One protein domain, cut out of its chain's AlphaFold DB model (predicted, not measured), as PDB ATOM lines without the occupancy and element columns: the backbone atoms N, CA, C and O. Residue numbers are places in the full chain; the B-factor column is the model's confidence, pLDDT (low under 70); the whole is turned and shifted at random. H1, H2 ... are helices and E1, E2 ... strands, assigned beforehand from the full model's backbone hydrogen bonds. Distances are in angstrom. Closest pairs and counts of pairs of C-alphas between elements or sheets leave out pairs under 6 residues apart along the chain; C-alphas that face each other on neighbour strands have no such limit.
ATOM      1  N   LEU A 535     145.190 178.853 109.189       82.69
ATOM      2  CA  LEU A 535     143.960 179.271 109.858       82.69
ATOM      3  C   LEU A 535     144.241 179.592 111.331       82.69
ATOM      4  O   LEU A 535     144.754 178.746 112.068       82.69
ATOM      5  N   VAL A 536     143.865 180.792 111.771       70.31
ATOM      6  CA  VAL A 536     144.046 181.254 113.157       70.31
ATOM      7  C   VAL A 536     142.952 180.663 114.061       70.31
ATOM      8  O   VAL A 536     141.788 180.555 113.670       70.31
ATOM      9  N   SER A 537     143.302 180.253 115.285       55.59
ATOM     10  CA  SER A 537     142.362 179.605 116.212       55.59
ATOM     11  C   SER A 537     141.245 180.548 116.688       55.59
ATOM     12  O   SER A 537     141.529 181.612 117.232       55.59
ATOM     13  N   GLY A 538     139.983 180.121 116.555       53.03
ATOM     14  CA  GLY A 538     138.772 180.814 117.029       53.03
ATOM     15  C   GLY A 538     137.532 180.383 116.231       53.03
ATOM     16  O   GLY A 538     137.687 179.860 115.129       53.03
ATOM     17  N   ALA A 539     136.314 180.589 116.741       50.94
ATOM     18  CA  ALA A 539     135.082 180.332 115.977       50.94
ATOM     19  C   ALA A 539     134.873 181.428 114.914       50.94
ATOM     20  O   ALA A 539     135.010 182.608 115.229       50.94
ATOM     21  N   GLY A 540     134.591 181.050 113.663       53.31
ATOM     22  CA  GLY A 540     134.238 182.009 112.609       53.31
ATOM     23  C   GLY A 540     132.754 182.356 112.669       53.31
ATOM     24  O   GLY A 540     131.931 181.466 112.884       53.31
ATOM     25  N   ASN A 541     132.408 183.627 112.479       58.56
ATOM     26  CA  ASN A 541     131.020 184.073 112.378       58.56
ATOM     27  C   ASN A 541     130.763 184.514 110.932       58.56
ATOM     28  O   ASN A 541     131.505 185.343 110.423       58.56
ATOM     29  N   LEU A 542     129.752 183.950 110.269       54.56
ATOM     30  CA  LEU A 542     129.378 184.308 108.890       54.56
ATOM     31  C   LEU A 542     128.249 185.347 108.855       54.56
ATOM     32  O   LEU A 542     127.702 185.639 107.798       54.56
ATOM     33  N   GLY A 543     127.897 185.901 110.018       54.69
ATOM     34  CA  GLY A 543     126.827 186.878 110.167       54.69
ATOM     35  C   GLY A 543     125.479 186.250 110.527       54.69
ATOM     36  O   GLY A 543     125.357 185.063 110.844       54.69
ATOM     37  N   THR A 544     124.452 187.094 110.521       50.88
ATOM     38  CA  THR A 544     123.069 186.758 110.874       50.88
ATOM     39  C   THR A 544     122.147 187.153 109.725       50.88
ATOM     40  O   THR A 544     122.264 188.265 109.219       50.88
ATOM     41  N   VAL A 545     121.223 186.279 109.335       53.97
ATOM     42  CA  VAL A 545     120.177 186.554 108.342       53.97
ATOM     43  C   VAL A 545     118.816 186.400 109.011       53.97
ATOM     44  O   VAL A 545     118.602 185.445 109.755       53.97
ATOM     45  N   THR A 546     117.889 187.312 108.740       49.12
ATOM     46  CA  THR A 546     116.500 187.180 109.193       49.12
ATOM     47  C   THR A 546     115.670 186.485 108.125       49.12
ATOM     48  O   THR A 546     115.798 186.793 106.945       49.12
ATOM     49  N   ASN A 547     114.846 185.520 108.532       46.97
ATOM     50  CA  ASN A 547     113.978 184.750 107.648       46.97
ATOM     51  C   ASN A 547     112.779 185.613 107.214       46.97
ATOM     52  O   ASN A 547     111.698 185.508 107.794       46.97
ATOM     53  N   ALA A 548     112.994 186.508 106.251       45.31
ATOM     54  CA  ALA A 548     111.938 187.198 105.522       45.31
ATOM     55  C   ALA A 548     111.856 186.552 104.130       45.31
ATOM     56  O   ALA A 548     112.712 186.768 103.281       45.31
ATOM     57  N   VAL A 549     110.862 185.678 103.953       41.88
ATOM     58  CA  VAL A 549     110.470 185.033 102.687       41.88
ATOM     59  C   VAL A 549     111.466 184.021 102.071       41.88
ATOM     60  O   VAL A 549     112.688 184.164 102.039       41.88
ATOM     61  N   ALA A 550     110.913 182.937 101.517       40.41
ATOM     62  CA  ALA A 550     111.655 181.949 100.741       40.41
ATOM     63  C   ALA A 550     112.184 182.558  99.425       40.41
ATOM     64  O   ALA A 550     111.480 182.562  98.419       40.41
ATOM     65  N   GLY A 551     113.435 183.029  99.404       48.44
ATOM     66  CA  GLY A 551     114.112 183.393  98.150       48.44
ATOM     67  C   GLY A 551     115.126 184.534  98.208       48.44
ATOM     68  O   GLY A 551     115.970 184.605  97.313       48.44
ATOM     69  N   GLN A 552     115.117 185.377  99.244       48.34
ATOM     70  CA  GLN A 552     116.086 186.467  99.395       48.34
ATOM     71  C   GLN A 552     116.886 186.312 100.690       48.34
ATOM     72  O   GLN A 552     116.440 186.632 101.782       48.34
ATOM     73  N   VAL A 553     118.105 185.788 100.557       57.56
ATOM     74  CA  VAL A 553     119.055 185.630 101.664       57.56
ATOM     75  C   VAL A 553     120.311 186.409 101.306       57.56
ATOM     76  O   VAL A 553     120.880 186.184 100.232       57.56
ATOM     77  N   ALA A 554     120.751 187.297 102.203       61.25
ATOM     78  CA  ALA A 554     122.020 188.003 102.072       61.25
ATOM     79  C   ALA A 554     123.165 186.996 101.869       61.25
ATOM     80  O   ALA A 554     123.335 186.053 102.647       61.25
ATOM     81  N   ALA A 555     123.929 187.175 100.791       72.62
ATOM     82  CA  ALA A 555     125.090 186.351 100.495       72.62
ATOM     83  C   ALA A 555     126.348 186.984 101.099       72.62
ATOM     84  O   ALA A 555     126.527 188.196 101.016       72.62
ATOM     85  N   ILE A 556     127.226 186.167 101.677       76.69
ATOM     86  CA  ILE A 556     128.539 186.593 102.174       76.69
ATOM     87  C   ILE A 556     129.604 186.294 101.126       76.69
ATOM     88  O   ILE A 556     129.560 185.230 100.507       76.69
ATOM     89  N   THR A 557     130.580 187.173 100.924       85.88
ATOM     90  CA  THR A 557     131.702 186.854 100.031       85.88
ATOM     91  C   THR A 557     132.773 186.046 100.757       85.88
ATOM     92  O   THR A 557     132.955 186.181 101.963       85.88
ATOM     93  N   VAL A 558     133.534 185.218 100.036       85.69
ATOM     94  CA  VAL A 558     134.716 184.533 100.587       85.69
ATOM     95  C   VAL A 558     135.701 185.538 101.194       85.69
ATOM     96  O   VAL A 558     136.317 185.217 102.206       85.69
ATOM     97  N   ASP A 559     135.786 186.759 100.660       82.94
ATOM     98  CA  ASP A 559     136.636 187.828 101.202       82.94
ATOM     99  C   ASP A 559     136.197 188.250 102.607       82.94
ATOM    100  O   ASP A 559     137.026 188.424 103.499       82.94
ATOM    101  N   ASP A 560     134.891 188.327 102.854       76.06
ATOM    102  CA  ASP A 560     134.351 188.590 104.191       76.06
ATOM    103  C   ASP A 560     134.633 187.419 105.146       76.06
ATOM    104  O   ASP A 560     134.965 187.630 106.314       76.06
ATOM    105  N   ILE A 561     134.587 186.176 104.643       77.62
ATOM    106  CA  ILE A 561     134.900 184.969 105.425       77.62
ATOM    107  C   ILE A 561     136.373 184.947 105.853       77.62
ATOM    108  O   ILE A 561     136.671 184.522 106.972       77.62
ATOM    109  N   ILE A 562     137.292 185.373 104.980       78.69
ATOM    110  CA  ILE A 562     138.745 185.297 105.211       78.69
ATOM    111  C   ILE A 562     139.360 186.599 105.748       78.69
ATOM    112  O   ILE A 562     140.527 186.588 106.143       78.69
ATOM    113  N   SER A 563     138.602 187.699 105.821       70.62
ATOM    114  CA  SER A 563     139.078 188.995 106.324       70.62
ATOM    115  C   SER A 563     138.822 189.217 107.822       70.62
ATOM    116  O   SER A 563     137.971 188.589 108.463       70.62
ATOM    117  N   ALA A 564     139.586 190.153 108.400       58.41
ATOM    118  CA  ALA A 564     139.462 190.565 109.799       58.41
ATOM    119  C   ALA A 564     138.137 191.287 110.101       58.41
ATOM    120  O   ALA A 564     137.628 191.189 111.220       58.41
ATOM    121  N   ALA A 565     137.579 191.992 109.110       51.25
ATOM    122  CA  ALA A 565     136.361 192.786 109.245       51.25
ATOM    123  C   ALA A 565     135.118 191.910 109.477       51.25
ATOM    124  O   ALA A 565     134.297 192.243 110.329       51.25
ATOM    125  N   GLY A 566     135.028 190.749 108.816       49.81
ATOM    126  CA  GLY A 566     133.925 189.798 109.001       49.81
ATOM    127  C   GLY A 566     133.977 188.994 110.309       49.81
ATOM    128  O   GLY A 566     132.997 188.355 110.676       49.81
ATOM    129  N   ASN A 567     135.098 189.022 111.044       54.22
ATOM    130  CA  ASN A 567     135.358 188.114 112.172       54.22
ATOM    131  C   ASN A 567     135.782 188.817 113.477       54.22
ATOM    132  O   ASN A 567     136.462 188.216 114.310       54.22
ATOM    133  N   GLY A 568     135.403 190.081 113.681       53.47
ATOM    134  CA  GLY A 568     135.653 190.777 114.952       53.47
ATOM    135  C   GLY A 568     137.114 191.183 115.194       53.47
ATOM    136  O   GLY A 568     137.521 191.309 116.346       53.47
ATOM    137  N   GLY A 569     137.896 191.402 114.130       50.62
ATOM    138  CA  GLY A 569     139.195 192.087 114.203       50.62
ATOM    139  C   GLY A 569     140.445 191.230 113.977       50.62
ATOM    140  O   GLY A 569     141.538 191.786 113.916       50.62
ATOM    141  N   THR A 570     140.327 189.913 113.788       57.22
ATOM    142  CA  THR A 570     141.457 189.037 113.407       57.22
ATOM    143  C   THR A 570     141.185 188.352 112.077       57.22
ATOM    144  O   THR A 570     140.172 187.662 111.956       57.22
ATOM    145  N   ALA A 571     142.082 188.514 111.096       60.75
ATOM    146  CA  ALA A 571     141.992 187.810 109.818       60.75
ATOM    147  C   ALA A 571     142.141 186.303 110.074       60.75
ATOM    148  O   ALA A 571     143.171 185.878 110.603       60.75
ATOM    149  N   PRO A 572     141.123 185.484 109.777       70.38
ATOM    150  CA  PRO A 572     141.161 184.076 110.137       70.38
ATOM    151  C   PRO A 572     142.053 183.234 109.236       70.38
ATOM    152  O   PRO A 572     142.327 182.097 109.607       70.38
ATOM    153  N   LEU A 573     142.481 183.762 108.088       82.38
ATOM    154  CA  LEU A 573     143.340 183.079 107.135       82.38
ATOM    155  C   LEU A 573     144.510 183.987 106.746       82.38
ATOM    156  O   LEU A 573     144.307 185.138 106.367       82.38
ATOM    157  N   THR A 574     145.724 183.458 106.836       83.00
ATOM    158  CA  THR A 574     146.961 184.139 106.432       83.00
ATOM    159  C   THR A 574     147.811 183.207 105.591       83.00
ATOM    160  O   THR A 574     147.783 181.998 105.810       83.00
ATOM    161  N   ASP A 575     148.608 183.765 104.693       82.50
ATOM    162  CA  ASP A 575     149.495 183.009 103.819       82.50
ATOM    163  C   ASP A 575     150.889 183.632 103.800       82.50
ATOM    164  O   ASP A 575     151.021 184.854 103.704       82.50
ATOM    165  N   ALA A 576     151.918 182.802 103.953       72.62
ATOM    166  CA  ALA A 576     153.300 183.260 104.082       72.62
ATOM    167  C   ALA A 576     153.916 183.693 102.742       72.62
ATOM    168  O   ALA A 576     154.857 184.489 102.725       72.62
ATOM    169  N   ASP A 577     153.372 183.197 101.632       75.12
ATOM    170  CA  ASP A 577     153.838 183.504 100.282       75.12
ATOM    171  C   ASP A 577     153.116 184.712  99.668       75.12
ATOM    172  O   ASP A 577     153.550 185.252  98.647       75.12
ATOM    173  N   GLY A 578     152.039 185.180 100.307       73.12
ATOM    174  CA  GLY A 578     151.220 186.292  99.832       73.12
ATOM    175  C   GLY A 578     150.328 185.909  98.651       73.12
ATOM    176  O   GLY A 578     149.984 186.771  97.835       73.12
ATOM    177  N   ASN A 579     149.973 184.627  98.523       82.94
ATOM    178  CA  ASN A 579     149.090 184.155  97.467       82.94
ATOM    179  C   ASN A 579     147.651 184.683  97.625       82.94
ATOM    180  O   ASN A 579     147.222 185.128  98.690       82.94
ATOM    181  N   THR A 580     146.880 184.636  96.532       86.75
ATOM    182  CA  THR A 580     145.448 184.956  96.575       86.75
ATOM    183  C   THR A 580     144.706 183.858  97.323       86.75
ATOM    184  O   THR A 580     144.646 182.717  96.875       86.75
ATOM    185  N   LEU A 581     144.119 184.229  98.454       89.81
ATOM    186  CA  LEU A 581     143.486 183.293  99.366       89.81
ATOM    187  C   LEU A 581     142.048 182.940  98.966       89.81
ATOM    188  O   LEU A 581     141.313 183.732  98.374       89.81
ATOM    189  N   GLY A 582     141.634 181.740  99.357       92.19
ATOM    190  CA  GLY A 582     140.269 181.237  99.273       92.19
ATOM    191  C   GLY A 582     140.007 180.149 100.313       92.19
ATOM    192  O   GLY A 582     140.763 179.970 101.273       92.19
ATOM    193  N   ILE A 583     138.914 179.407 100.133       92.62
ATOM    194  CA  ILE A 583     138.484 178.354 101.058       92.62
ATOM    195  C   ILE A 583     138.136 177.053 100.332       92.62
ATOM    196  O   ILE A 583     137.628 177.049  99.212       92.62
ATOM    197  N   ALA A 584     138.358 175.936 101.019       95.44
ATOM    198  CA  ALA A 584     137.921 174.605 100.617       95.44
ATOM    199  C   ALA A 584     136.860 174.096 101.604       95.44
ATOM    200  O   ALA A 584     137.185 173.743 102.741       95.44
ATOM    201  N   ILE A 585     135.588 174.067 101.204       94.88
ATOM    202  CA  ILE A 585     134.469 173.657 102.066       94.88
ATOM    203  C   ILE A 585     134.440 172.134 102.181       94.88
ATOM    204  O   ILE A 585     134.173 171.436 101.209       94.88
ATOM    205  N   THR A 586     134.677 171.627 103.387       94.50
ATOM    206  CA  THR A 586     134.811 170.199 103.728       94.50
ATOM    207  C   THR A 586     133.573 169.610 104.411       94.50
ATOM    208  O   THR A 586     133.446 168.392 104.490       94.50
ATOM    209  N   ALA A 587     132.654 170.441 104.906       94.56
ATOM    210  CA  ALA A 587     131.338 170.014 105.379       94.56
ATOM    211  C   ALA A 587     130.338 171.176 105.310       94.56
ATOM    212  O   ALA A 587     130.731 172.335 105.436       94.56
ATOM    213  N   ALA A 588     129.052 170.869 105.164       92.88
ATOM    214  CA  ALA A 588     127.970 171.847 105.210       92.88
ATOM    215  C   ALA A 588     126.729 171.223 105.867       92.88
ATOM    216  O   ALA A 588     126.381 170.078 105.572       92.88
ATOM    217  N   ASP A 589     126.068 171.958 106.763       90.12
ATOM    218  CA  ASP A 589     124.801 171.544 107.366       90.12
ATOM    219  C   ASP A 589     123.622 171.931 106.466       90.12
ATOM    220  O   ASP A 589     123.214 173.090 106.419       90.12
ATOM    221  N   SER A 590     123.061 170.946 105.765       86.81
ATOM    222  CA  SER A 590     121.882 171.100 104.899       86.81
ATOM    223  C   SER A 590     120.600 170.511 105.506       86.81
ATOM    224  O   SER A 590     119.626 170.250 104.797       86.81
ATOM    225  N   SER A 591     120.566 170.242 106.816       84.69
ATOM    226  CA  SER A 591     119.399 169.613 107.455       84.69
ATOM    227  C   SER A 591     118.147 170.507 107.422       84.69
ATOM    228  O   SER A 591     117.029 170.015 107.213       84.69
ATOM    229  N   HIS A 592     118.336 171.827 107.492       80.06
ATOM    230  CA  HIS A 592     117.264 172.827 107.584       80.06
ATOM    231  C   HIS A 592     117.221 173.828 106.417       80.06
ATOM    232  O   HIS A 592     116.523 174.832 106.501       80.06
ATOM    233  N   GLY A 593     117.929 173.558 105.318       84.56
ATOM    234  CA  GLY A 593     118.000 174.456 104.161       84.56
ATOM    235  C   GLY A 593     119.032 174.007 103.128       84.56
ATOM    236  O   GLY A 593     119.628 172.936 103.262       84.56
ATOM    237  N   THR A 594     119.241 174.827 102.102       88.25
ATOM    238  CA  THR A 594     120.159 174.560 100.987       88.25
ATOM    239  C   THR A 594     121.285 175.589 100.979       88.25
ATOM    240  O   THR A 594     121.029 176.787 100.967       88.25
ATOM    241  N   TRP A 595     122.537 175.129 100.959       90.12
ATOM    242  CA  TRP A 595     123.693 176.000 100.732       90.12
ATOM    243  C   TRP A 595     123.901 176.228  99.243       90.12
ATOM    244  O   TRP A 595     123.873 175.271  98.467       90.12
ATOM    245  N   GLU A 596     124.162 177.471  98.858       91.06
ATOM    246  CA  GLU A 596     124.406 177.867  97.475       91.06
ATOM    247  C   GLU A 596     125.634 178.775  97.369       91.06
ATOM    248  O   GLU A 596     125.926 179.555  98.277       91.06
ATOM    249  N   PHE A 597     126.357 178.687  96.253       91.81
ATOM    250  CA  PHE A 597     127.470 179.577  95.920       91.81
ATOM    251  C   PHE A 597     127.220 180.269  94.584       91.81
ATOM    252  O   PHE A 597     126.554 179.732  93.695       91.81
ATOM    253  N   PHE A 598     127.759 181.473  94.445       89.50
ATOM    254  CA  PHE A 598     127.672 182.255  93.229       89.50
ATOM    255  C   PHE A 598     128.635 181.702  92.184       89.50
ATOM    256  O   PHE A 598     129.833 181.539  92.422       89.50
ATOM    257  N   THR A 599     128.097 181.386  91.015       85.75
ATOM    258  CA  THR A 599     128.862 180.815  89.910       85.75
ATOM    259  C   THR A 599     129.422 181.911  89.013       85.75
ATOM    260  O   THR A 599     128.875 183.009  88.907       85.75
ATOM    261  N   SER A 600     130.473 181.584  88.263       73.88
ATOM    262  CA  SER A 600     131.028 182.466  87.227       73.88
ATOM    263  C   SER A 600     130.043 182.797  86.092       73.88
ATOM    264  O   SER A 600     130.322 183.680  85.287       73.88
ATOM    265  N   GLN A 601     128.892 182.116  86.026       75.12
ATOM    266  CA  GLN A 601     127.799 182.392  85.087       75.12
ATOM    267  C   GLN A 601     126.791 183.430  85.615       75.12
ATOM    268  O   GLN A 601     125.779 183.671  84.964       75.12
ATOM    269  N   GLY A 602     127.044 184.034  86.781       78.31
ATOM    270  CA  GLY A 602     126.197 185.089  87.344       78.31
ATOM    271  C   GLY A 602     124.941 184.585  88.060       78.31
ATOM    272  O   GLY A 602     123.992 185.343  88.224       78.31
ATOM    273  N   SER A 603     124.904 183.309  88.459       86.62
ATOM    274  CA  SER A 603     123.763 182.696  89.159       86.62
ATOM    275  C   SER A 603     124.210 181.885  90.374       86.62
ATOM    276  O   SER A 603     125.336 181.383  90.403       86.62
ATOM    277  N   PHE A 604     123.337 181.743  91.372       87.50
ATOM    278  CA  PHE A 604     123.569 180.854  92.512       87.50
ATOM    279  C   PHE A 604     123.287 179.397  92.135       87.50
ATOM    280  O   PHE A 604     122.282 179.098  91.491       87.50
ATOM    281  N   ALA A 605     124.172 178.494  92.558       90.19
ATOM    282  CA  ALA A 605     124.022 177.054  92.392       90.19
ATOM    283  C   ALA A 605     124.191 176.333  93.739       90.19
ATOM    284  O   ALA A 605     124.987 176.781  94.569       90.19
ATOM    285  N   PRO A 606     123.488 175.208  93.966       92.56
ATOM    286  CA  PRO A 606     123.607 174.451  95.203       92.56
ATOM    287  C   PRO A 606     125.010 173.867  95.370       92.56
ATOM    288  O   PRO A 606     125.669 173.484  94.398       92.56
ATOM    289  N   PHE A 607     125.451 173.753  96.621       94.25
ATOM    290  CA  PHE A 607     126.690 173.057  96.947       94.25
ATOM    291  C   PHE A 607     126.613 171.602  96.453       94.25
ATOM    292  O   PHE A 607     125.594 170.932  96.662       94.25
ATOM    293  N   PRO A 608     127.684 171.060  95.845       92.75
ATOM    294  CA  PRO A 608     127.815 169.619  95.696       92.75
ATOM    295  C   PRO A 608     127.939 168.955  97.076       92.75
ATOM    296  O   PRO A 608     128.149 169.613  98.095       92.75
ATOM    297  N   VAL A 609     127.844 167.624  97.122       90.31
ATOM    298  CA  VAL A 609     128.097 166.884  98.364       90.31
ATOM    299  C   VAL A 609     129.556 167.095  98.780       90.31
ATOM    300  O   VAL A 609     130.469 166.643  98.088       90.31
ATOM    301  N   VAL A 610     129.761 167.771  99.912       95.44
ATOM    302  CA  VAL A 610     131.089 168.077 100.455       95.44
ATOM    303  C   VAL A 610     131.459 167.155 101.615       95.44
ATOM    304  O   VAL A 610     130.633 166.860 102.481       95.44
ATOM    305  N   THR A 611     132.707 166.691 101.635       93.88
ATOM    306  CA  THR A 611     133.298 165.903 102.731       93.88
ATOM    307  C   THR A 611     134.767 166.288 102.935       93.88
ATOM    308  O   THR A 611     135.345 167.013 102.124       93.88
ATOM    309  N   ALA A 612     135.411 165.765 103.983       89.69
ATOM    310  CA  ALA A 612     136.832 166.009 104.248       89.69
ATOM    311  C   ALA A 612     137.769 165.604 103.092       89.69
ATOM    312  O   ALA A 612     138.834 166.194 102.971       89.69
ATOM    313  N   SER A 613     137.368 164.644 102.248       93.06
ATOM    314  CA  SER A 613     138.115 164.193 101.062       93.06
ATOM    315  C   SER A 613     137.460 164.609  99.736       93.06
ATOM    316  O   SER A 613     137.758 164.051  98.685       93.06
ATOM    317  N   SER A 614     136.481 165.513  99.782       94.75
ATOM    318  CA  SER A 614     135.715 165.976  98.622       94.75
ATOM    319  C   SER A 614     135.221 167.388  98.919       94.75
ATOM    320  O   SER A 614     134.047 167.585  99.226       94.75
ATOM    321  N   ALA A 615     136.138 168.349  98.919       96.25
ATOM    322  CA  ALA A 615     135.893 169.723  99.320       96.25
ATOM    323  C   ALA A 615     135.582 170.628  98.120       96.25
ATOM    324  O   ALA A 615     136.253 170.536  97.095       96.25
ATOM    325  N   LEU A 616     134.593 171.517  98.254       96.69
ATOM    326  CA  LEU A 616     134.273 172.538  97.246       96.69
ATOM    327  C   LEU A 616     135.263 173.705  97.350       96.69
ATOM    328  O   LEU A 616     135.357 174.330  98.407       96.69
ATOM    329  N   ILE A 617     135.956 174.020  96.258       95.69
ATOM    330  CA  ILE A 617     136.924 175.118  96.178       95.69
ATOM    331  C   ILE A 617     136.228 176.422  95.822       95.69
ATOM    332  O   ILE A 617     135.563 176.505  94.791       95.69
ATOM    333  N   LEU A 618     136.415 177.454  96.640       94.12
ATOM    334  CA  LEU A 618     135.918 178.802  96.390       94.12
ATOM    335  C   LEU A 618     137.055 179.811  96.573       94.12
ATOM    336  O   LEU A 618     137.603 179.948  97.666       94.12
ATOM    337  N   GLY A 619     137.413 180.511  95.499       91.12
ATOM    338  CA  GLY A 619     138.369 181.617  95.556       91.12
ATOM    339  C   GLY A 619     137.780 182.905  96.138       91.12
ATOM    340  O   GLY A 619     136.578 183.001  96.391       91.12
ATOM    341  N   SER A 620     138.652 183.900  96.304       87.81
ATOM    342  CA  SER A 620     138.310 185.287  96.652       87.81
ATOM    343  C   SER A 620     137.167 185.857  95.789       87.81
ATOM    344  O   SER A 620     137.015 185.507  94.614       87.81
ATOM    345  N   GLY A 621     136.327 186.702  96.393       84.44
ATOM    346  CA  GLY A 621     135.189 187.380  95.755       84.44
ATOM    347  C   GLY A 621     133.933 186.535  95.501       84.44
ATOM    348  O   GLY A 621     132.919 187.064  95.046       84.44
ATOM    349  N   ILE A 622     133.950 185.229  95.780       89.69
ATOM    350  CA  ILE A 622     132.794 184.356  95.528       89.69
ATOM    351  C   ILE A 622     131.768 184.471  96.648       89.69
ATOM    352  O   ILE A 622     132.110 184.311  97.815       89.69
ATOM    353  N   ALA A 623     130.503 184.706  96.302       87.25
ATOM    354  CA  ALA A 623     129.435 184.803  97.290       87.25
ATOM    355  C   ALA A 623     128.854 183.425  97.661       87.25
ATOM    356  O   ALA A 623     128.696 182.553  96.809       87.25
ATOM    357  N   VAL A 624     128.509 183.236  98.929       87.81
ATOM    358  CA  VAL A 624     127.889 182.038  99.508       87.81
ATOM    359  C   VAL A 624     126.638 182.457 100.274       87.81
ATOM    360  O   VAL A 624     126.657 183.458 100.986       87.81
ATOM    361  N   ARG A 625     125.552 181.687 100.166       84.69
ATOM    362  CA  ARG A 625     124.315 181.915 100.929       84.69
ATOM    363  C   ARG A 625     123.696 180.611 101.421       84.69
ATOM    364  O   ARG A 625     123.907 179.550 100.832       84.69
ATOM    365  N   PHE A 626     122.903 180.706 102.483       84.19
ATOM    366  CA  PHE A 626     122.070 179.613 102.981       84.19
ATOM    367  C   PHE A 626     120.600 179.940 102.763       84.19
ATOM    368  O   PHE A 626     120.118 180.919 103.310       84.19
ATOM    369  N   VAL A 627     119.882 179.114 102.008       82.00
ATOM    370  CA  VAL A 627     118.437 179.239 101.797       82.00
ATOM    371  C   VAL A 627     117.715 178.364 102.830       82.00
ATOM    372  O   VAL A 627     117.704 177.138 102.663       82.00
ATOM    373  N   PRO A 628     117.154 178.929 103.919       76.31
ATOM    374  CA  PRO A 628     116.469 178.145 104.942       76.31
ATOM    375  C   PRO A 628     115.160 177.545 104.404       76.31
ATOM    376  O   PRO A 628     114.520 178.088 103.506       76.31
ATOM    377  N   LYS A 629     114.734 176.409 104.966       73.75
ATOM    378  CA  LYS A 629     113.344 175.939 104.831       73.75
ATOM    379  C   LYS A 629     112.419 176.906 105.589       73.75
ATOM    380  O   LYS A 629     112.851 177.495 106.579       73.75
ATOM    381  N   GLY A 630     111.161 177.036 105.149       64.81
ATOM    382  CA  GLY A 630     110.155 177.874 105.824       64.81
ATOM    383  C   GLY A 630     110.123 177.632 107.339       64.81
ATOM    384  O   GLY A 630     110.273 176.493 107.783       64.81
ATOM    385  N   ASP A 631     109.999 178.716 108.109       64.69
ATOM    386  CA  ASP A 631     109.948 178.750 109.581       64.69
ATOM    387  C   ASP A 631     111.209 178.287 110.339       64.69
ATOM    388  O   ASP A 631     111.192 178.183 111.569       64.69
ATOM    389  N   PHE A 632     112.337 178.021 109.664       68.81
ATOM    390  CA  PHE A 632     113.580 177.710 110.371       68.81
ATOM    391  C   PHE A 632     114.150 178.954 111.068       68.81
ATOM    392  O   PHE A 632     114.505 179.934 110.417       68.81
ATOM    393  N   ALA A 633     114.302 178.873 112.389       69.00
ATOM    394  CA  ALA A 633     115.142 179.758 113.187       69.00
ATOM    395  C   ALA A 633     116.185 178.903 113.920       69.00
ATOM    396  O   ALA A 633     115.852 177.897 114.551       69.00
ATOM    397  N   GLY A 634     117.458 179.267 113.815       74.94
ATOM    398  CA  GLY A 634     118.562 178.445 114.307       74.94
ATOM    399  C   GLY A 634     119.875 178.761 113.607       74.94
ATOM    400  O   GLY A 634     120.009 179.791 112.963       74.94
ATOM    401  N   THR A 635     120.872 177.891 113.730       78.88
ATOM    402  CA  THR A 635     122.174 178.077 113.071       78.88
ATOM    403  C   THR A 635     122.375 177.043 111.979       78.88
ATOM    404  O   THR A 635     122.202 175.856 112.240       78.88
ATOM    405  N   ALA A 636     122.813 177.476 110.802       85.25
ATOM    406  CA  ALA A 636     123.371 176.606 109.773       85.25
ATOM    407  C   ALA A 636     124.881 176.860 109.684       85.25
ATOM    408  O   ALA A 636     125.329 177.985 109.889       85.25
ATOM    409  N   ALA A 637     125.690 175.842 109.399       87.75
ATOM    410  CA  ALA A 637     127.145 175.999 109.402       87.75
ATOM    411  C   ALA A 637     127.834 175.314 108.224       87.75
ATOM    412  O   ALA A 637     127.388 174.276 107.732       87.75
ATOM    413  N   ILE A 638     128.982 175.865 107.843       90.00
ATOM    414  CA  ILE A 638     129.947 175.243 106.938       90.00
ATOM    415  C   ILE A 638     131.266 175.019 107.677       90.00
ATOM    416  O   ILE A 638     131.638 175.782 108.565       90.00
ATOM    417  N   THR A 639     131.989 173.965 107.316       91.06
ATOM    418  CA  THR A 639     133.359 173.713 107.777       91.06
ATOM    419  C   THR A 639     134.297 173.765 106.587       91.06
ATOM    420  O   THR A 639     134.009 173.163 105.555       91.06
ATOM    421  N   TYR A 640     135.417 174.467 106.710       91.62
ATOM    422  CA  TYR A 640     136.340 174.720 105.610       91.62
ATOM    423  C   TYR A 640     137.810 174.652 106.037       91.62
ATOM    424  O   TYR A 640     138.142 174.757 107.219       91.62
ATOM    425  N   ARG A 641     138.690 174.473 105.051       92.19
ATOM    426  CA  ARG A 641     140.141 174.686 105.136       92.19
ATOM    427  C   ARG A 641     140.516 175.945 104.358       92.19
ATOM    428  O   ARG A 641     139.793 176.333 103.443       92.19
ATOM    429  N   GLY A 642     141.624 176.570 104.725       91.69
ATOM    430  CA  GLY A 642     142.248 177.618 103.930       91.69
ATOM    431  C   GLY A 642     142.842 177.058 102.643       91.69
ATOM    432  O   GLY A 642     143.323 175.924 102.652       91.69
ATOM    433  N   TRP A 643     142.804 177.842 101.569       94.06
ATOM    434  CA  TRP A 643     143.362 177.494 100.264       94.06
ATOM    435  C   TRP A 643     144.124 178.684  99.665       94.06
ATOM    436  O   TRP A 643     143.630 179.807  99.733       94.06
ATOM    437  N   ASP A 644     145.310 178.443  99.105       91.50
ATOM    438  CA  ASP A 644     146.219 179.476  98.567       91.50
ATOM    439  C   ASP A 644     146.290 179.507  97.022       91.50
ATOM    440  O   ASP A 644     146.979 180.337  96.433       91.50
ATOM    441  N   GLY A 645     145.585 178.602  96.332       90.38
ATOM    442  CA  GLY A 645     145.565 178.555  94.867       90.38
ATOM    443  C   GLY A 645     146.755 177.868  94.194       90.38
ATOM    444  O   GLY A 645     146.759 177.743  92.966       90.38
ATOM    445  N   THR A 646     147.752 177.383  94.937       90.31
ATOM    446  CA  THR A 646     148.994 176.845  94.349       90.31
ATOM    447  C   THR A 646     148.861 175.470  93.701       90.31
ATOM    448  O   THR A 646     149.706 175.084  92.892       90.31
ATOM    449  N   ASP A 647     147.772 174.750  93.967       88.56
ATOM    450  CA  ASP A 647     147.408 173.521  93.253       88.56
ATOM    451  C   ASP A 647     146.705 173.787  91.906       88.56
ATOM    452  O   ASP A 647     146.410 172.843  91.172       88.56
ATOM    453  N   ALA A 648     146.458 175.062  91.570       85.06
ATOM    454  CA  ALA A 648     145.759 175.527  90.372       85.06
ATOM    455  C   ALA A 648     144.323 174.985  90.210       85.06
ATOM    456  O   ALA A 648     143.793 174.933  89.092       85.06
ATOM    457  N   SER A 649     143.672 174.598  91.310       89.06
ATOM    458  CA  SER A 649     142.262 174.201  91.305       89.06
ATOM    459  C   SER A 649     141.348 175.379  90.938       89.06
ATOM    460  O   SER A 649     141.565 176.517  91.344       89.06
ATOM    461  N   ALA A 650     140.302 175.126  90.151       89.44
ATOM    462  CA  ALA A 650     139.344 176.163  89.765       89.44
ATOM    463  C   ALA A 650     138.254 176.356  90.834       89.44
ATOM    464  O   ALA A 650     137.765 175.383  91.409       89.44
ATOM    465  N   THR A 651     137.792 177.594  91.029       90.12
ATOM    466  CA  THR A 651     136.570 177.878  91.799       90.12
ATOM    467  C   THR A 651     135.388 177.054  91.274       90.12
ATOM    468  O   THR A 651     135.136 177.008  90.069       90.12
ATOM    469  N   GLY A 652     134.639 176.433  92.183       89.38
ATOM    470  CA  GLY A 652     133.525 175.532  91.893       89.38
ATOM    471  C   GLY A 652     133.937 174.068  91.702       89.38
ATOM    472  O   GLY A 652     133.062 173.207  91.607       89.38
ATOM    473  N   ALA A 653     135.239 173.757  91.652       92.81
ATOM    474  CA  ALA A 653     135.723 172.381  91.586       92.81
ATOM    475  C   ALA A 653     135.589 171.667  92.939       92.81
ATOM    476  O   ALA A 653     135.587 172.294  93.997       92.81
ATOM    477  N   VAL A 654     135.517 170.336  92.891       94.31
ATOM    478  CA  VAL A 654     135.550 169.479  94.079       94.31
ATOM    479  C   VAL A 654     136.856 168.695  94.081       94.31
ATOM    480  O   VAL A 654     137.139 167.981  93.117       94.31
ATOM    481  N   VAL A 655     137.650 168.833  95.141       94.75
ATOM    482  CA  VAL A 655     138.996 168.242  95.247       94.75
ATOM    483  C   VAL A 655     139.220 167.595  96.613       94.75
ATOM    484  O   VAL A 655     138.505 167.889  97.568       94.75
ATOM    485  N   ASP A 656     140.208 166.708  96.720       94.31
ATOM    486  CA  ASP A 656     140.638 166.148  98.006       94.31
ATOM    487  C   ASP A 656     141.773 167.011  98.591       94.31
ATOM    488  O   ASP A 656     142.880 166.988  98.047       94.31
ATOM    489  N   PRO A 657     141.536 167.774  99.677       89.88
ATOM    490  CA  PRO A 657     142.566 168.614 100.286       89.88
ATOM    491  C   PRO A 657     143.620 167.812 101.075       89.88
ATOM    492  O   PRO A 657     144.631 168.373 101.506       89.88
ATOM    493  N   GLY A 658     143.408 166.509 101.297       91.19
ATOM    494  CA  GLY A 658     144.303 165.660 102.077       91.19
ATOM    495  C   GLY A 658     144.492 166.149 103.520       91.19
ATOM    496  O   GLY A 658     143.582 166.679 104.158       91.19
ATOM    497  N   VAL A 659     145.697 165.952 104.066       86.44
ATOM    498  CA  VAL A 659     146.033 166.392 105.437       86.44
ATOM    499  C   VAL A 659     146.350 167.890 105.537       86.44
ATOM    500  O   VAL A 659     146.209 168.452 106.626       86.44
ATOM    501  N   GLY A 660     146.710 168.537 104.423       87.19
ATOM    502  CA  GLY A 660     147.182 169.926 104.367       87.19
ATOM    503  C   GLY A 660     148.509 170.180 105.106       87.19
ATOM    504  O   GLY A 660     149.020 169.316 105.823       87.19
ATOM    505  N   GLY A 661     149.033 171.400 104.992       83.81
ATOM    506  CA  GLY A 661     150.269 171.860 105.639       83.81
ATOM    507  C   GLY A 661     151.543 171.681 104.809       83.81
ATOM    508  O   GLY A 661     151.546 171.076 103.739       83.81
ATOM    509  N   GLY A 662     152.660 172.200 105.322       83.38
ATOM    510  CA  GLY A 662     153.940 172.157 104.611       83.38
ATOM    511  C   GLY A 662     153.833 172.893 103.279       83.38
ATOM    512  O   GLY A 662     153.468 174.058 103.274       83.38
ATOM    513  N   SER A 663     154.097 172.201 102.167       83.62
ATOM    514  CA  SER A 663     154.065 172.787 100.822       83.62
ATOM    515  C   SER A 663     152.780 172.546 100.026       83.62
ATOM    516  O   SER A 663     152.774 172.686  98.803       83.62
ATOM    517  N   THR A 664     151.708 172.083 100.670       89.38
ATOM    518  CA  THR A 664     150.414 171.859  99.998       89.38
ATOM    519  C   THR A 664     149.622 173.154  99.869       89.38
ATOM    520  O   THR A 664     149.769 174.010 100.727       89.38
ATOM    521  N   ALA A 665     148.673 173.222  98.936       91.56
ATOM    522  CA  ALA A 665     147.799 174.386  98.774       91.56
ATOM    523  C   ALA A 665     146.771 174.611  99.906       91.56
ATOM    524  O   ALA A 665     145.981 175.550  99.852       91.56
ATOM    525  N   PHE A 666     146.699 173.705 100.893       94.06
ATOM    526  CA  PHE A 666     145.623 173.657 101.886       94.06
ATOM    527  C   PHE A 666     146.138 173.721 103.319       94.06
ATOM    528  O   PHE A 666     147.101 173.043 103.680       94.06
ATOM    529  N   SER A 667     145.421 174.443 104.180       92.62
ATOM    530  CA  SER A 667     145.731 174.508 105.610       92.62
ATOM    531  C   SER A 667     145.586 173.147 106.301       92.62
ATOM    532  O   SER A 667     144.682 172.370 105.981       92.62
ATOM    533  N   THR A 668     146.407 172.870 107.322       89.62
ATOM    534  CA  THR A 668     146.247 171.668 108.171       89.62
ATOM    535  C   THR A 668     145.008 171.752 109.065       89.62
ATOM    536  O   THR A 668     144.302 170.762 109.259       89.62
ATOM    537  N   ALA A 669     144.738 172.934 109.624       87.06
ATOM    538  CA  ALA A 669     143.558 173.170 110.444       87.06
ATOM    539  C   ALA A 669     142.295 173.278 109.576       87.06
ATOM    540  O   ALA A 669     142.364 173.586 108.387       87.06
ATOM    541  N   SER A 670     141.134 173.033 110.180       87.62
ATOM    542  CA  SER A 670     139.821 173.340 109.605       87.62
ATOM    543  C   SER A 670     139.058 174.245 110.565       87.62
ATOM    544  O   SER A 670     139.292 174.205 111.774       87.62
ATOM    545  N   ARG A 671     138.138 175.045 110.033       83.00
ATOM    546  CA  ARG A 671     137.318 175.976 110.804       83.00
ATOM    547  C   ARG A 671     135.852 175.791 110.459       83.00
ATOM    548  O   ARG A 671     135.515 175.596 109.298       83.00
ATOM    549  N   THR A 672     134.993 175.872 111.468       84.88
ATOM    550  CA  THR A 672     133.544 175.947 111.278       84.88
ATOM    551  C   THR A 672     133.122 177.396 111.385       84.88
ATOM    552  O   THR A 672     133.526 178.097 112.317       84.88
ATOM    553  N   ALA A 673     132.321 177.836 110.428       79.06
ATOM    554  CA  ALA A 673     131.729 179.148 110.449       79.06
ATOM    555  C   ALA A 673     130.209 179.011 110.307       79.06
ATOM    556  O   ALA A 673     129.706 178.192 109.529       79.06
ATOM    557  N   ALA A 674     129.500 179.723 111.179       78.50
ATOM    558  CA  ALA A 674     128.066 179.579 111.380       78.50
ATOM    559  C   ALA A 674     127.327 180.824 110.894       78.50
ATOM    560  O   ALA A 674     127.797 181.943 111.082       78.50
ATOM    561  N   PHE A 675     126.161 180.593 110.307       74.81
ATOM    562  CA  PHE A 675     125.156 181.577 109.950       74.81
ATOM    563  C   PHE A 675     123.963 181.414 110.886       74.81
ATOM    564  O   PHE A 675     123.390 180.323 110.970       74.81
ATOM    565  N   ALA A 676     123.581 182.480 111.586       71.94
ATOM    566  CA  ALA A 676     122.350 182.476 112.371       71.94
ATOM    567  C   ALA A 676     121.162 182.888 111.497       71.94
ATOM    568  O   ALA A 676     121.257 183.854 110.749       71.94
ATOM    569  N   VAL A 677     120.051 182.174 111.637       72.25
ATOM    570  CA  VAL A 677     118.754 182.476 111.034       72.25
ATOM    571  C   VAL A 677     117.811 182.932 112.148       72.25
ATOM    572  O   VAL A 677     117.516 182.153 113.061       72.25
ATOM    573  N   THR A 678     117.373 184.190 112.111       63.75
ATOM    574  CA  THR A 678     116.418 184.780 113.068       63.75
ATOM    575  C   THR A 678     114.986 184.721 112.526       63.75
ATOM    576  O   THR A 678     114.762 184.755 111.318       63.75
ATOM    577  N   SER A 679     113.997 184.610 113.417       60.97
ATOM    578  CA  SER A 679     112.570 184.625 113.062       60.97
ATOM    579  C   SER A 679     112.086 186.038 112.713       60.97
ATOM    580  O   SER A 679     112.508 186.993 113.367       60.97
TER     581      SER A 679
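What this domain is: This is residues 535 to 679 of the 1227 residues of the protein "Choice-of-anchor L domain-containing protein" of Planctomycetes bacterium (UniProt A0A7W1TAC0). Amid long loops with little regular structure, a strongly twisted five-stranded sheet packs partly face to face with a three-stranded sheet, a crossed sandwich with short H1 beside it. Of 145 printed residues, 57 are in named elements, mostly strand, ordered E1 H1 E2 E3 E4 E5 E6 E7 E8. Sheet E1 E8 E7 E2 E5 is mixed, E4 E3 E6 antiparallel. It is compact, radius of gyration of the C-alphas 14.5 A, spanning 45 by 31 by 25 A.

Where its parts are: E1 is residues 540 to 546, beginning at C-alpha (134.238, 182.009, 112.609); E8 671 to 678, ending at (116.418, 184.780, 113.068); E7 634 to 643, 28.5 A; E2 582 to 588; E5 615 to 619; E4 604 to 606; E3 593 to 598; E6 623 to 628; H1 558 to 562.

How they stand to each other: E1 and E8 are parallel, N 542 and O 674 2.9 A apart. E7 and E8 form a hairpin, N 677 and O 634 2.7 A apart. E1, H1, E2 form a split strand-helix-strand unit, E8 and E7 between its strands, its crossover right-handed. H1's O i to N i+4 pair is within hydrogen-bond range.

The domain as a whole: The printed part has no cut. Links E1 to H1, H1 to E2 and E7 to E8 are long. Residues 537 to 554, 564 to 571, 630 to 633 and 678 to 679 have pLDDT under 70.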